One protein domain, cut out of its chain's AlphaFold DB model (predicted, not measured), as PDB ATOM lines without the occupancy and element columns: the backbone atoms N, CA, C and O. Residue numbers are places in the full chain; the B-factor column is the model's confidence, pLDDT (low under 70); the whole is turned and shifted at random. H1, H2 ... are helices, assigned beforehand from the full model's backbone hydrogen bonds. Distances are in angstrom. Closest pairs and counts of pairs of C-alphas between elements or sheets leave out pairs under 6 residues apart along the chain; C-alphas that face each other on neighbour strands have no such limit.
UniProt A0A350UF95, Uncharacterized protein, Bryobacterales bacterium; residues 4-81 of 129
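Overview. This is residues 4 to 81 of the 129 residues of an uncharacterized protein of Bryobacterales bacterium (UniProt A0A350UF95). One long helix, H4, makes the long axis of this model, and two short helices, H2 and H3, lie loosely beside its first half with their lines nearly aligned to it. H1 is set off from these three at the other end of a link and touches no helix, while residues 66 to 81, of which 66 to 79 belong to H4, stick out as a free arm. The printed part has 78 residues with four named helices, in the order H1, H2, H3, H4, and no named strand; the class is all helix. The whole is loose, with a radius of gyration of the C-alphas of 16.6 A and spans of 53 by 35 by 21 A.

Along the chain. Find C-alpha 4 at (-37.676, -9.691, 24.724); from there H1, residues 4 to 12, runs 12.3 A to C-alpha 12. After a short link, look for H2 at residues 20 to 26, which covers 10.0 A. H3 follows at residues 35 to 43 and measures 12.4 A; find its first C-alpha, that of Leu 35, at (-51.869, -6.806, 46.336). H4, residues 51 to 79, then runs 42.4 A and ends at C-alpha 79, at (-34.847, 6.974, 69.981).

Arrangement. Begin with H1, which is apart from H2, H3 and H4. Move on to H2, which is close to H3 but not clearly touching it: their closest C-alphas, of Tyr 25 and Leu 35, are 6.7 A apart. These two run opposite ways at a shallow tilt of 15 degrees. H2 is also close to H4 but not clearly touching it, the closest C-alphas, of Tyr 25 and Leu 57, being 7.2 A apart; they run the same way at a shallow tilt of 17 degrees. H3 and H4 form a helical hairpin and only just touch, with 3 pairs of C-alphas within 8 A. Look there at Ser 36 and Leu 58, whose C-alphas are the closest, 6.8 A apart; H4 touches H3 with residues 54 to 58 alone. They run opposite ways at a shallow tilt of 7 degrees. In H1, H2, H3 and H4 every O i to N i+4 pair is within hydrogen-bond range.

Size, cuts and confidence. The two C-alphas farthest apart are those of Gly 5 and Gly 81, at 53.7 A. Without residues 66 to 81, which stand free, the body spans 34 by 29 by 20 A. The printed part has no cut, and its three links, H1 to H2, H2 to H3 and H3 to H4, are short. The mean pLDDT of the printed part is 83.7; look for the values under 70 at residues 71 to 81.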
ATOM      1  N   ARG A   4     -39.089  -9.308  24.588       76.00
ATOM      2  CA  ARG A   4     -37.676  -9.691  24.724       76.00
ATOM      3  C   ARG A   4     -36.732  -8.591  24.243       76.00
ATOM      4  O   ARG A   4     -35.716  -8.345  24.885       76.00
ATOM      5  N   GLY A   5     -37.082  -7.897  23.158       80.12
ATOM      6  CA  GLY A   5     -36.289  -6.778  22.640       80.12
ATOM      7  C   GLY A   5     -36.235  -5.592  23.608       80.12
ATOM      8  O   GLY A   5     -35.157  -5.053  23.865       80.12
ATOM      9  N   GLY A   6     -37.378  -5.236  24.204       79.69
ATOM     10  CA  GLY A   6     -37.477  -4.179  25.214       79.69
ATOM     11  C   GLY A   6     -36.731  -4.536  26.500       79.69
ATOM     12  O   GLY A   6     -35.930  -3.740  26.992       79.69
ATOM     13  N   ALA A   7     -36.899  -5.770  26.983       79.44
ATOM     14  CA  ALA A   7     -36.163  -6.294  28.129       79.44
ATOM     15  C   ALA A   7     -34.641  -6.236  27.918       79.44
ATOM     16  O   ALA A   7     -33.910  -5.779  28.796       79.44
ATOM     17  N   MET A   8     -34.149  -6.644  26.746       80.56
ATOM     18  CA  MET A   8     -32.719  -6.584  26.433       80.56
ATOM     19  C   MET A   8     -32.189  -5.146  26.385       80.56
ATOM     20  O   MET A   8     -31.096  -4.881  26.883       80.56
ATOM     21  N   ALA A   9     -32.946  -4.211  25.807       84.19
ATOM     22  CA  ALA A   9     -32.561  -2.804  25.773       84.19
ATOM     23  C   ALA A   9     -32.515  -2.191  27.184       84.19
ATOM     24  O   ALA A   9     -31.537  -1.536  27.535       84.19
ATOM     25  N   ALA A  10     -33.523  -2.460  28.019       83.19
ATOM     26  CA  ALA A  10     -33.569  -1.991  29.402       83.19
ATOM     27  C   ALA A  10     -32.414  -2.558  30.246       83.19
ATOM     28  O   ALA A  10     -31.746  -1.802  30.952       83.19
ATOM     29  N   GLN A  11     -32.106  -3.855  30.106       82.94
ATOM     30  CA  GLN A  11     -30.949  -4.472  30.767       82.94
ATOM     31  C   GLN A  11     -29.629  -3.813  30.351       82.94
ATOM     32  O   GLN A  11     -28.801  -3.516  31.210       82.94
ATOM     33  N   ARG A  12     -29.440  -3.531  29.054       88.25
ATOM     34  CA  ARG A  12     -28.240  -2.837  28.545       88.25
ATOM     35  C   ARG A  12     -28.071  -1.430  29.118       88.25
ATOM     36  O   ARG A  12     -26.946  -0.958  29.220       88.25
ATOM     37  N   MET A  13     -29.167  -0.788  29.510       87.75
ATOM     38  CA  MET A  13     -29.172   0.530  30.150       87.75
ATOM     39  C   MET A  13     -29.081   0.456  31.684       87.75
ATOM     40  O   MET A  13     -29.214   1.478  32.353       87.75
ATOM     41  N   GLY A  14     -28.883  -0.735  32.264       85.44
ATOM     42  CA  GLY A  14     -28.813  -0.927  33.716       85.44
ATOM     43  C   GLY A  14     -30.159  -0.787  34.433       85.44
ATOM     44  O   GLY A  14     -30.194  -0.610  35.651       85.44
ATOM     45  N   LEU A  15     -31.276  -0.854  33.704       82.88
ATOM     46  CA  LEU A  15     -32.611  -0.751  34.281       82.88
ATOM     47  C   LEU A  15     -33.086  -2.118  34.779       82.88
ATOM     48  O   LEU A  15     -32.923  -3.142  34.113       82.88
ATOM     49  N   ALA A  16     -33.724  -2.125  35.950       77.19
ATOM     50  CA  ALA A  16     -34.349  -3.324  36.486       77.19
ATOM     51  C   ALA A  16     -35.510  -3.752  35.578       77.19
ATOM     52  O   ALA A  16     -36.530  -3.068  35.484       77.19
ATOM     53  N   VAL A  17     -35.362  -4.902  34.923       73.81
ATOM     54  CA  VAL A  17     -36.431  -5.491  34.118       73.81
ATOM     55  C   VAL A  17     -37.331  -6.324  35.009       73.81
ATOM     56  O   VAL A  17     -36.878  -7.234  35.702       73.81
ATOM     57  N   THR A  18     -38.625  -6.020  34.977       81.88
ATOM     58  CA  THR A  18     -39.646  -6.772  35.700       81.88
ATOM     59  C   THR A  18     -40.811  -7.092  34.774       81.88
ATOM     60  O   THR A  18     -41.179  -6.282  33.929       81.88
ATOM     61  N   GLY A  19     -41.382  -8.287  34.919       82.69
ATOM     62  CA  GLY A  19     -42.627  -8.643  34.239       82.69
ATOM     63  C   GLY A  19     -43.844  -8.050  34.952       82.69
ATOM     64  O   GLY A  19     -43.739  -7.519  36.059       82.69
ATOM     65  N   THR A  20     -45.032  -8.216  34.365       88.38
ATOM     66  CA  THR A  20     -46.297  -7.704  34.922       88.38
ATOM     67  C   THR A  20     -46.500  -8.092  36.387       88.38
ATOM     68  O   THR A  20     -46.858  -7.248  37.200       88.38
ATOM     69  N   ILE A  21     -46.209  -9.343  36.757       89.50
ATOM     70  CA  ILE A  21     -46.392  -9.814  38.137       89.50
ATOM     71  C   ILE A  21     -45.462  -9.106  39.134       89.50
ATOM     72  O   ILE A  21     -45.867  -8.804  40.254       89.50
ATOM     73  N   GLY A  22     -44.231  -8.784  38.725       88.81
ATOM     74  CA  GLY A  22     -43.287  -8.061  39.570       88.81
ATOM     75  C   GLY A  22     -43.656  -6.585  39.703       88.81
ATOM     76  O   GLY A  22     -43.519  -6.016  40.784       88.81
ATOM     77  N   LEU A  23     -44.234  -5.984  38.660       90.56
ATOM     78  CA  LEU A  23     -44.814  -4.646  38.765       90.56
ATOM     79  C   LEU A  23     -45.988  -4.620  39.755       90.56
ATOM     80  O   LEU A  23     -46.042  -3.736  40.612       90.56
ATOM     81  N   LEU A  24     -46.878  -5.616  39.689       93.06
ATOM     82  CA  LEU A  24     -47.986  -5.760  40.637       93.06
ATOM     83  C   LEU A  24     -47.495  -5.959  42.075       93.06
ATOM     84  O   LEU A  24     -48.131  -5.455  42.989       93.06
ATOM     85  N   TYR A  25     -46.351  -6.611  42.285       93.25
ATOM     86  CA  TYR A  25     -45.723  -6.735  43.605       93.25
ATOM     87  C   TYR A  25     -45.138  -5.409  44.132       93.25
ATOM     88  O   TYR A  25     -45.151  -5.141  45.334       93.25
ATOM     89  N   LEU A  26     -44.626  -4.548  43.245       91.75
ATOM     90  CA  LEU A  26     -44.002  -3.272  43.621       91.75
ATOM     91  C   LEU A  26     -45.008  -2.128  43.815       91.75
ATOM     92  O   LEU A  26     -44.749  -1.215  44.601       91.75
ATOM     93  N   ALA A  27     -46.130  -2.145  43.101       93.12
ATOM     94  CA  ALA A  27     -47.149  -1.098  43.158       93.12
ATOM     95  C   ALA A  27     -47.757  -0.861  44.569       93.12
ATOM     96  O   ALA A  27     -47.854   0.304  44.968       93.12
ATOM     97  N   PRO A  28     -48.078  -1.894  45.378       93.69
ATOM     98  CA  PRO A  28     -48.584  -1.720  46.740       93.69
ATOM     99  C   PRO A  28     -47.614  -0.993  47.667       93.69
ATOM    100  O   PRO A  28     -48.038  -0.229  48.529       93.69
ATOM    101  N   ARG A  29     -46.298  -1.166  47.467       90.69
ATOM    102  CA  ARG A  29     -45.259  -0.475  48.257       90.69
ATOM    103  C   ARG A  29     -45.288   1.042  48.061       90.69
ATOM    104  O   ARG A  29     -44.739   1.775  48.873       90.69
ATOM    105  N   ARG A  30     -45.915   1.504  46.977       91.25
ATOM    106  CA  ARG A  30     -46.142   2.920  46.667       91.25
ATOM    107  C   ARG A  30     -47.585   3.363  46.938       91.25
ATOM    108  O   ARG A  30     -47.951   4.460  46.543       91.25
ATOM    109  N   GLY A  31     -48.408   2.514  47.563       92.50
ATOM    110  CA  GLY A  31     -49.813   2.812  47.853       92.50
ATOM    111  C   GLY A  31     -50.720   2.852  46.621       92.50
ATOM    112  O   GLY A  31     -51.813   3.400  46.694       92.50
ATOM    113  N   LEU A  32     -50.281   2.296  45.486       93.75
ATOM    114  CA  LEU A  32     -51.031   2.378  44.228       93.75
ATOM    115  C   LEU A  32     -52.167   1.350  44.133       93.75
ATOM    116  O   LEU A  32     -53.130   1.578  43.409       93.75
ATOM    117  N   LEU A  33     -52.041   0.205  44.812       94.75
ATOM    118  CA  LEU A  33     -53.045  -0.864  44.816       94.75
ATOM    119  C   LEU A  33     -52.889  -1.794  46.024       94.75
ATOM    120  O   LEU A  33     -51.811  -1.885  46.611       94.75
ATOM    121  N   GLY A  34     -53.948  -2.539  46.351       93.81
ATOM    122  CA  GLY A  34     -53.894  -3.670  47.281       93.81
ATOM    123  C   GLY A  34     -53.492  -4.962  46.564       93.81
ATOM    124  O   GLY A  34     -54.154  -5.369  45.607       93.81
ATOM    125  N   LEU A  35     -52.414  -5.618  47.014       93.88
ATOM    126  CA  LEU A  35     -51.869  -6.806  46.336       93.88
ATOM    127  C   LEU A  35     -52.860  -7.979  46.325       93.88
ATOM    128  O   LEU A  35     -53.120  -8.552  45.270       93.88
ATOM    129  N   SER A  36     -53.442  -8.294  47.488       94.06
ATOM    130  CA  SER A  36     -54.392  -9.403  47.657       94.06
ATOM    131  C   SER A  36     -55.642  -9.231  46.790       94.06
ATOM    132  O   SER A  36     -55.948 -10.088  45.960       94.06
ATOM    133  N   GLU A  37     -56.297  -8.069  46.880       95.44
ATOM    134  CA  GLU A  37     -57.472  -7.732  46.068       95.44
ATOM    135  C   GLU A  37     -57.170  -7.813  44.566       95.44
ATOM    136  O   GLU A  37     -57.955  -8.348  43.780       95.44
ATOM    137  N   THR A  38     -55.999  -7.323  44.158       95.44
ATOM    138  CA  THR A  38     -55.590  -7.356  42.753       95.44
ATOM    139  C   THR A  38     -55.377  -8.786  42.266       95.44
ATOM    140  O   THR A  38     -55.784  -9.111  41.153       95.44
ATOM    141  N   PHE A  39     -54.798  -9.669  43.083       94.62
ATOM    142  CA  PHE A  39     -54.619 -11.081  42.727       94.62
ATOM    143  C   PHE A  39     -55.934 -11.866  42.704       94.62
ATOM    144  O   PHE A  39     -56.075 -12.772  41.881       94.62
ATOM    145  N   GLU A  40     -56.905 -11.535  43.559       94.44
ATOM    146  CA  GLU A  40     -58.270 -12.079  43.456       94.44
ATOM    147  C   GLU A  40     -58.911 -11.706  42.114       94.44
ATOM    148  O   GLU A  40     -59.396 -12.575  41.389       94.44
ATOM    149  N   ARG A  41     -58.827 -10.431  41.713       94.19
ATOM    150  CA  ARG A  41     -59.339  -9.980  40.408       94.19
ATOM    151  C   ARG A  41     -58.591 -10.613  39.240       94.19
ATOM    152  O   ARG A  41     -59.209 -11.035  38.269       94.19
ATOM    153  N   LEU A  42     -57.266 -10.726  39.329       92.31
ATOM    154  CA  LEU A  42     -56.438 -11.273  38.254       92.31
ATOM    155  C   LEU A  42     -56.755 -12.751  37.979       92.31
ATOM    156  O   LEU A  42     -56.753 -13.162  36.818       92.31
ATOM    157  N   ARG A  43     -57.103 -13.525  39.017       90.50
ATOM    158  CA  ARG A  43     -57.558 -14.922  38.894       90.50
ATOM    159  C   ARG A  43     -58.860 -15.085  38.115       90.50
ATOM    160  O   ARG A  43     -59.090 -16.148  37.551       90.50
ATOM    161  N   GLN A  44     -59.686 -14.046  38.055       93.44
ATOM    162  CA  GLN A  44     -60.934 -14.046  37.288       93.44
ATOM    163  C   GLN A  44     -60.708 -13.730  35.800       93.44
ATOM    164  O   GLN A  44     -61.657 -13.687  35.022       93.44
ATOM    165  N   THR A  45     -59.457 -13.508  35.384       92.88
ATOM    166  CA  THR A  45     -59.095 -13.174  34.001       92.88
ATOM    167  C   THR A  45     -58.378 -14.329  33.302       92.88
ATOM    168  O   THR A  45     -58.022 -15.342  33.901       92.88
ATOM    169  N   SER A  46     -58.081 -14.162  32.013       89.50
ATOM    170  CA  SER A  46     -57.264 -15.104  31.242       89.50
ATOM    171  C   SER A  46     -55.765 -15.053  31.575       89.50
ATOM    172  O   SER A  46     -54.972 -15.691  30.876       89.50
ATOM    173  N   PHE A  47     -55.348 -14.300  32.597       87.69
ATOM    174  CA  PHE A  47     -53.947 -14.194  32.986       87.69
ATOM    175  C   PHE A  47     -53.372 -15.567  33.359       87.69
ATOM    176  O   PHE A  47     -53.946 -16.324  34.140       87.69
ATOM    177  N   ARG A  48     -52.228 -15.912  32.766       86.69
ATOM    178  CA  ARG A  48     -51.564 -17.203  32.968       86.69
ATOM    179  C   ARG A  48     -50.449 -17.036  33.989       86.69
ATOM    180  O   ARG A  48     -49.363 -16.572  33.660       86.69
ATOM    181  N   CYS A  49     -50.726 -17.420  35.226       85.50
ATOM    182  CA  CYS A  49     -49.732 -17.495  36.287       85.50
ATOM    183  C   CYS A  49     -50.143 -18.597  37.269       85.50
ATOM    184  O   CYS A  49     -51.320 -18.644  37.637       85.50
ATOM    185  N   PRO A  50     -49.222 -19.493  37.667       88.50
ATOM    186  CA  PRO A  50     -49.520 -20.509  38.670       88.50
ATOM    187  C   PRO A  50     -49.975 -19.864  39.982       88.50
ATOM    188  O   PRO A  50     -49.400 -18.866  40.423       88.50
ATOM    189  N   ASN A  51     -51.005 -20.433  40.609       88.44
ATOM    190  CA  ASN A  51     -51.580 -19.890  41.841       88.44
ATOM    191  C   ASN A  51     -50.539 -19.859  42.973       88.44
ATOM    192  O   ASN A  51     -50.459 -18.895  43.732       88.44
ATOM    193  N   GLU A  52     -49.660 -20.860  43.004       91.31
ATOM    194  CA  GLU A  52     -48.578 -21.000  43.974       91.31
ATOM    195  C   GLU A  52     -47.648 -19.781  43.970       91.31
ATOM    196  O   GLU A  52     -47.212 -19.333  45.029       91.31
ATOM    197  N   ILE A  53     -47.393 -19.193  42.796       91.00
ATOM    198  CA  ILE A  53     -46.570 -17.984  42.672       91.00
ATOM    199  C   ILE A  53     -47.279 -16.786  43.307       91.00
ATOM    200  O   ILE A  53     -46.649 -16.012  44.026       91.00
ATOM    201  N   MET A  54     -48.588 -16.638  43.087       92.50
ATOM    202  CA  MET A  54     -49.367 -15.557  43.699       92.50
ATOM    203  C   MET A  54     -49.368 -15.670  45.228       92.50
ATOM    204  O   MET A  54     -49.128 -14.677  45.913       92.50
ATOM    205  N   VAL A  55     -49.558 -16.881  45.762       93.38
ATOM    206  CA  VAL A  55     -49.515 -17.148  47.210       93.38
ATOM    207  C   VAL A  55     -48.133 -16.849  47.792       93.38
ATOM    208  O   VAL A  55     -48.025 -16.174  48.814       93.38
ATOM    209  N   GLN A  56     -47.059 -17.293  47.132       94.31
ATOM    210  CA  GLN A  56     -45.691 -17.006  47.575       94.31
ATOM    211  C   GLN A  56     -45.397 -15.503  47.613       94.31
ATOM    212  O   GLN A  56     -44.760 -15.026  48.553       94.31
ATOM    213  N   LEU A  57     -45.867 -14.751  46.613       94.06
ATOM    214  CA  LEU A  57     -45.689 -13.301  46.559       94.06
ATOM    215  C   LEU A  57     -46.482 -12.577  47.650       94.06
ATOM    216  O   LEU A  57     -45.943 -11.642  48.238       94.06
ATOM    217  N   LEU A  58     -47.704 -13.016  47.963       95.06
ATOM    218  CA  LEU A  58     -48.480 -12.470  49.083       95.06
ATOM    219  C   LEU A  58     -47.774 -12.714  50.418       95.06
ATOM    220  O   LEU A  58     -47.462 -11.760  51.123       95.06
ATOM    221  N   ASN A  59     -47.393 -13.963  50.697       94.31
ATOM    222  CA  ASN A  59     -46.680 -14.312  51.928       94.31
ATOM    223  C   ASN A  59     -45.376 -13.521  52.078       94.31
ATOM    224  O   ASN A  59     -45.011 -13.093  53.172       94.31
ATOM    225  N   ARG A  60     -44.643 -13.327  50.977       93.62
ATOM    226  CA  ARG A  60     -43.432 -12.505  50.977       93.62
ATOM    227  C   ARG A  60     -43.749 -11.043  51.290       93.62
ATOM    228  O   ARG A  60     -43.042 -10.448  52.099       93.62
ATOM    229  N   PHE A  61     -44.778 -10.481  50.662       93.56
ATOM    230  CA  PHE A  61     -45.183  -9.093  50.866       93.56
ATOM    231  C   PHE A  61     -45.580  -8.826  52.323       93.56
ATOM    232  O   PHE A  61     -45.106  -7.856  52.915       93.56
ATOM    233  N   ASP A  62     -46.378  -9.716  52.911       92.19
ATOM    234  CA  ASP A  62     -46.838  -9.598  54.297       92.19
ATOM    235  C   ASP A  62     -45.665  -9.676  55.277       92.19
ATOM    236  O   ASP A  62     -45.530  -8.825  56.157       92.19
ATOM    237  N   ARG A  63     -44.734 -10.615  55.059       90.25
ATOM    238  CA  ARG A  63     -43.500 -10.709  55.853       90.25
ATOM    239  C   ARG A  63     -42.657  -9.442  55.756       90.25
ATOM    240  O   ARG A  63     -42.167  -8.950  56.765       90.25
ATOM    241  N   GLU A  64     -42.461  -8.911  54.550       89.94
ATOM    242  CA  GLU A  64     -41.696  -7.674  54.352       89.94
ATOM    243  C   GLU A  64     -42.345  -6.478  55.068       89.94
ATOM    244  O   GLU A  64     -41.620  -5.642  55.614       89.94
ATOM    245  N   ARG A  65     -43.683  -6.413  55.118       86.19
ATOM    246  CA  ARG A  65     -44.407  -5.402  55.901       86.19
ATOM    247  C   ARG A  65     -44.227  -5.587  57.403       86.19
ATOM    248  O   ARG A  65     -43.883  -4.619  58.073       86.19
ATOM    249  N   GLU A  66     -44.385  -6.805  57.908       86.00
ATOM    250  CA  GLU A  66     -44.208  -7.116  59.331       86.00
ATOM    251  C   GLU A  66     -42.794  -6.748  59.815       86.00
ATOM    252  O   GLU A  66     -42.626  -6.115  60.863       86.00
ATOM    253  N   TYR A  67     -41.761  -7.064  59.020       77.81
ATOM    254  CA  TYR A  67     -40.388  -6.651  59.323       77.81
ATOM    255  C   TYR A  67     -40.223  -5.131  59.292       77.81
ATOM    256  O   TYR A  67     -39.569  -4.589  60.179       77.81
ATOM    257  N   ALA A  68     -40.807  -4.431  58.316       79.19
ATOM    258  CA  ALA A  68     -40.720  -2.973  58.243       79.19
ATOM    259  C   ALA A  68     -41.405  -2.295  59.441       79.19
ATOM    260  O   ALA A  68     -40.859  -1.345  59.997       79.19
ATOM    261  N   GLU A  69     -42.553  -2.808  59.877       75.00
ATOM    262  CA  GLU A  69     -43.312  -2.304  61.028       75.00
ATOM    263  C   GLU A  69     -42.581  -2.584  62.350       75.00
ATOM    264  O   GLU A  69     -42.462  -1.701  63.209       75.00
ATOM    265  N   THR A  70     -41.987  -3.771  62.480       75.19
ATOM    266  CA  THR A  70     -41.143  -4.134  63.627       75.19
ATOM    267  C   THR A  70     -39.860  -3.298  63.668       75.19
ATOM    268  O   THR A  70     -39.456  -2.834  64.733       75.19
ATOM    269  N   SER A  71     -39.217  -3.066  62.521       65.56
ATOM    270  CA  SER A  71     -38.005  -2.246  62.426       65.56
ATOM    271  C   SER A  71     -38.288  -0.767  62.663       65.56
ATOM    272  O   SER A  71     -37.523  -0.146  63.388       65.56
ATOM    273  N   ALA A  72     -39.398  -0.225  62.152       59.62
ATOM    274  CA  ALA A  72     -39.831   1.145  62.430       59.62
ATOM    275  C   ALA A  72     -40.095   1.354  63.930       59.62
ATOM    276  O   ALA A  72     -39.615   2.331  64.512       59.62
ATOM    277  N   SER A  73     -40.758   0.384  64.570       57.88
ATOM    278  CA  SER A  73     -40.984   0.365  66.020       57.88
ATOM    279  C   SER A  73     -39.679   0.206  66.811       57.88
ATOM    280  O   SER A  73     -39.530   0.799  67.873       57.88
ATOM    281  N   SER A  74     -38.697  -0.534  66.284       57.69
ATOM    282  CA  SER A  74     -37.376  -0.683  66.906       57.69
ATOM    283  C   SER A  74     -36.508   0.571  66.776       57.69
ATOM    284  O   SER A  74     -35.794   0.882  67.721       57.69
ATOM    285  N   THR A  75     -36.550   1.310  65.663       54.16
ATOM    286  CA  THR A  75     -35.890   2.629  65.568       54.16
ATOM    287  C   THR A  75     -36.535   3.649  66.500       54.16
ATOM    288  O   THR A  75     -35.813   4.391  67.154       54.16
ATOM    289  N   ALA A  76     -37.866   3.635  66.638       51.25
ATOM    290  CA  ALA A  76     -38.561   4.457  67.629       51.25
ATOM    291  C   ALA A  76     -38.210   4.046  69.076       51.25
ATOM    292  O   ALA A  76     -38.052   4.898  69.943       51.25
ATOM    293  N   ALA A  77     -38.021   2.748  69.341       48.56
ATOM    294  CA  ALA A  77     -37.556   2.259  70.640       48.56
ATOM    295  C   ALA A  77     -36.111   2.692  70.950       48.56
ATOM    296  O   ALA A  77     -35.819   3.049  72.090       48.56
ATOM    297  N   LEU A  78     -35.223   2.721  69.947       52.69
ATOM    298  CA  LEU A  78     -33.850   3.218  70.103       52.69
ATOM    299  C   LEU A  78     -33.797   4.741  70.344       52.69
ATOM    300  O   LEU A  78     -32.948   5.185  71.112       52.69
ATOM    301  N   ASP A  79     -34.712   5.520  69.757       50.53
ATOM    302  CA  ASP A  79     -34.847   6.974  69.981       50.53
ATOM    303  C   ASP A  79     -35.355   7.312  71.399       50.53
ATOM    304  O   ASP A  79     -34.930   8.286  72.015       50.53
ATOM    305  N   LEU A  80     -36.188   6.442  71.982       54.53
ATOM    306  CA  LEU A  80     -36.673   6.555  73.366       54.53
ATOM    307  C   LEU A  80     -35.714   5.966  74.418       54.53
ATOM    308  O   LEU A  80     -36.080   5.846  75.589       54.53
ATOM    309  N   GLY A  81     -34.497   5.566  74.029       50.88
ATOM    310  CA  GLY A  81     -33.524   4.957  74.943       50.88
ATOM    311  C   GLY A  81     -33.952   3.590  75.494       50.88
ATOM    312  O   GLY A  81     -33.413   3.137  76.504       50.88
TER     313      GLY A  81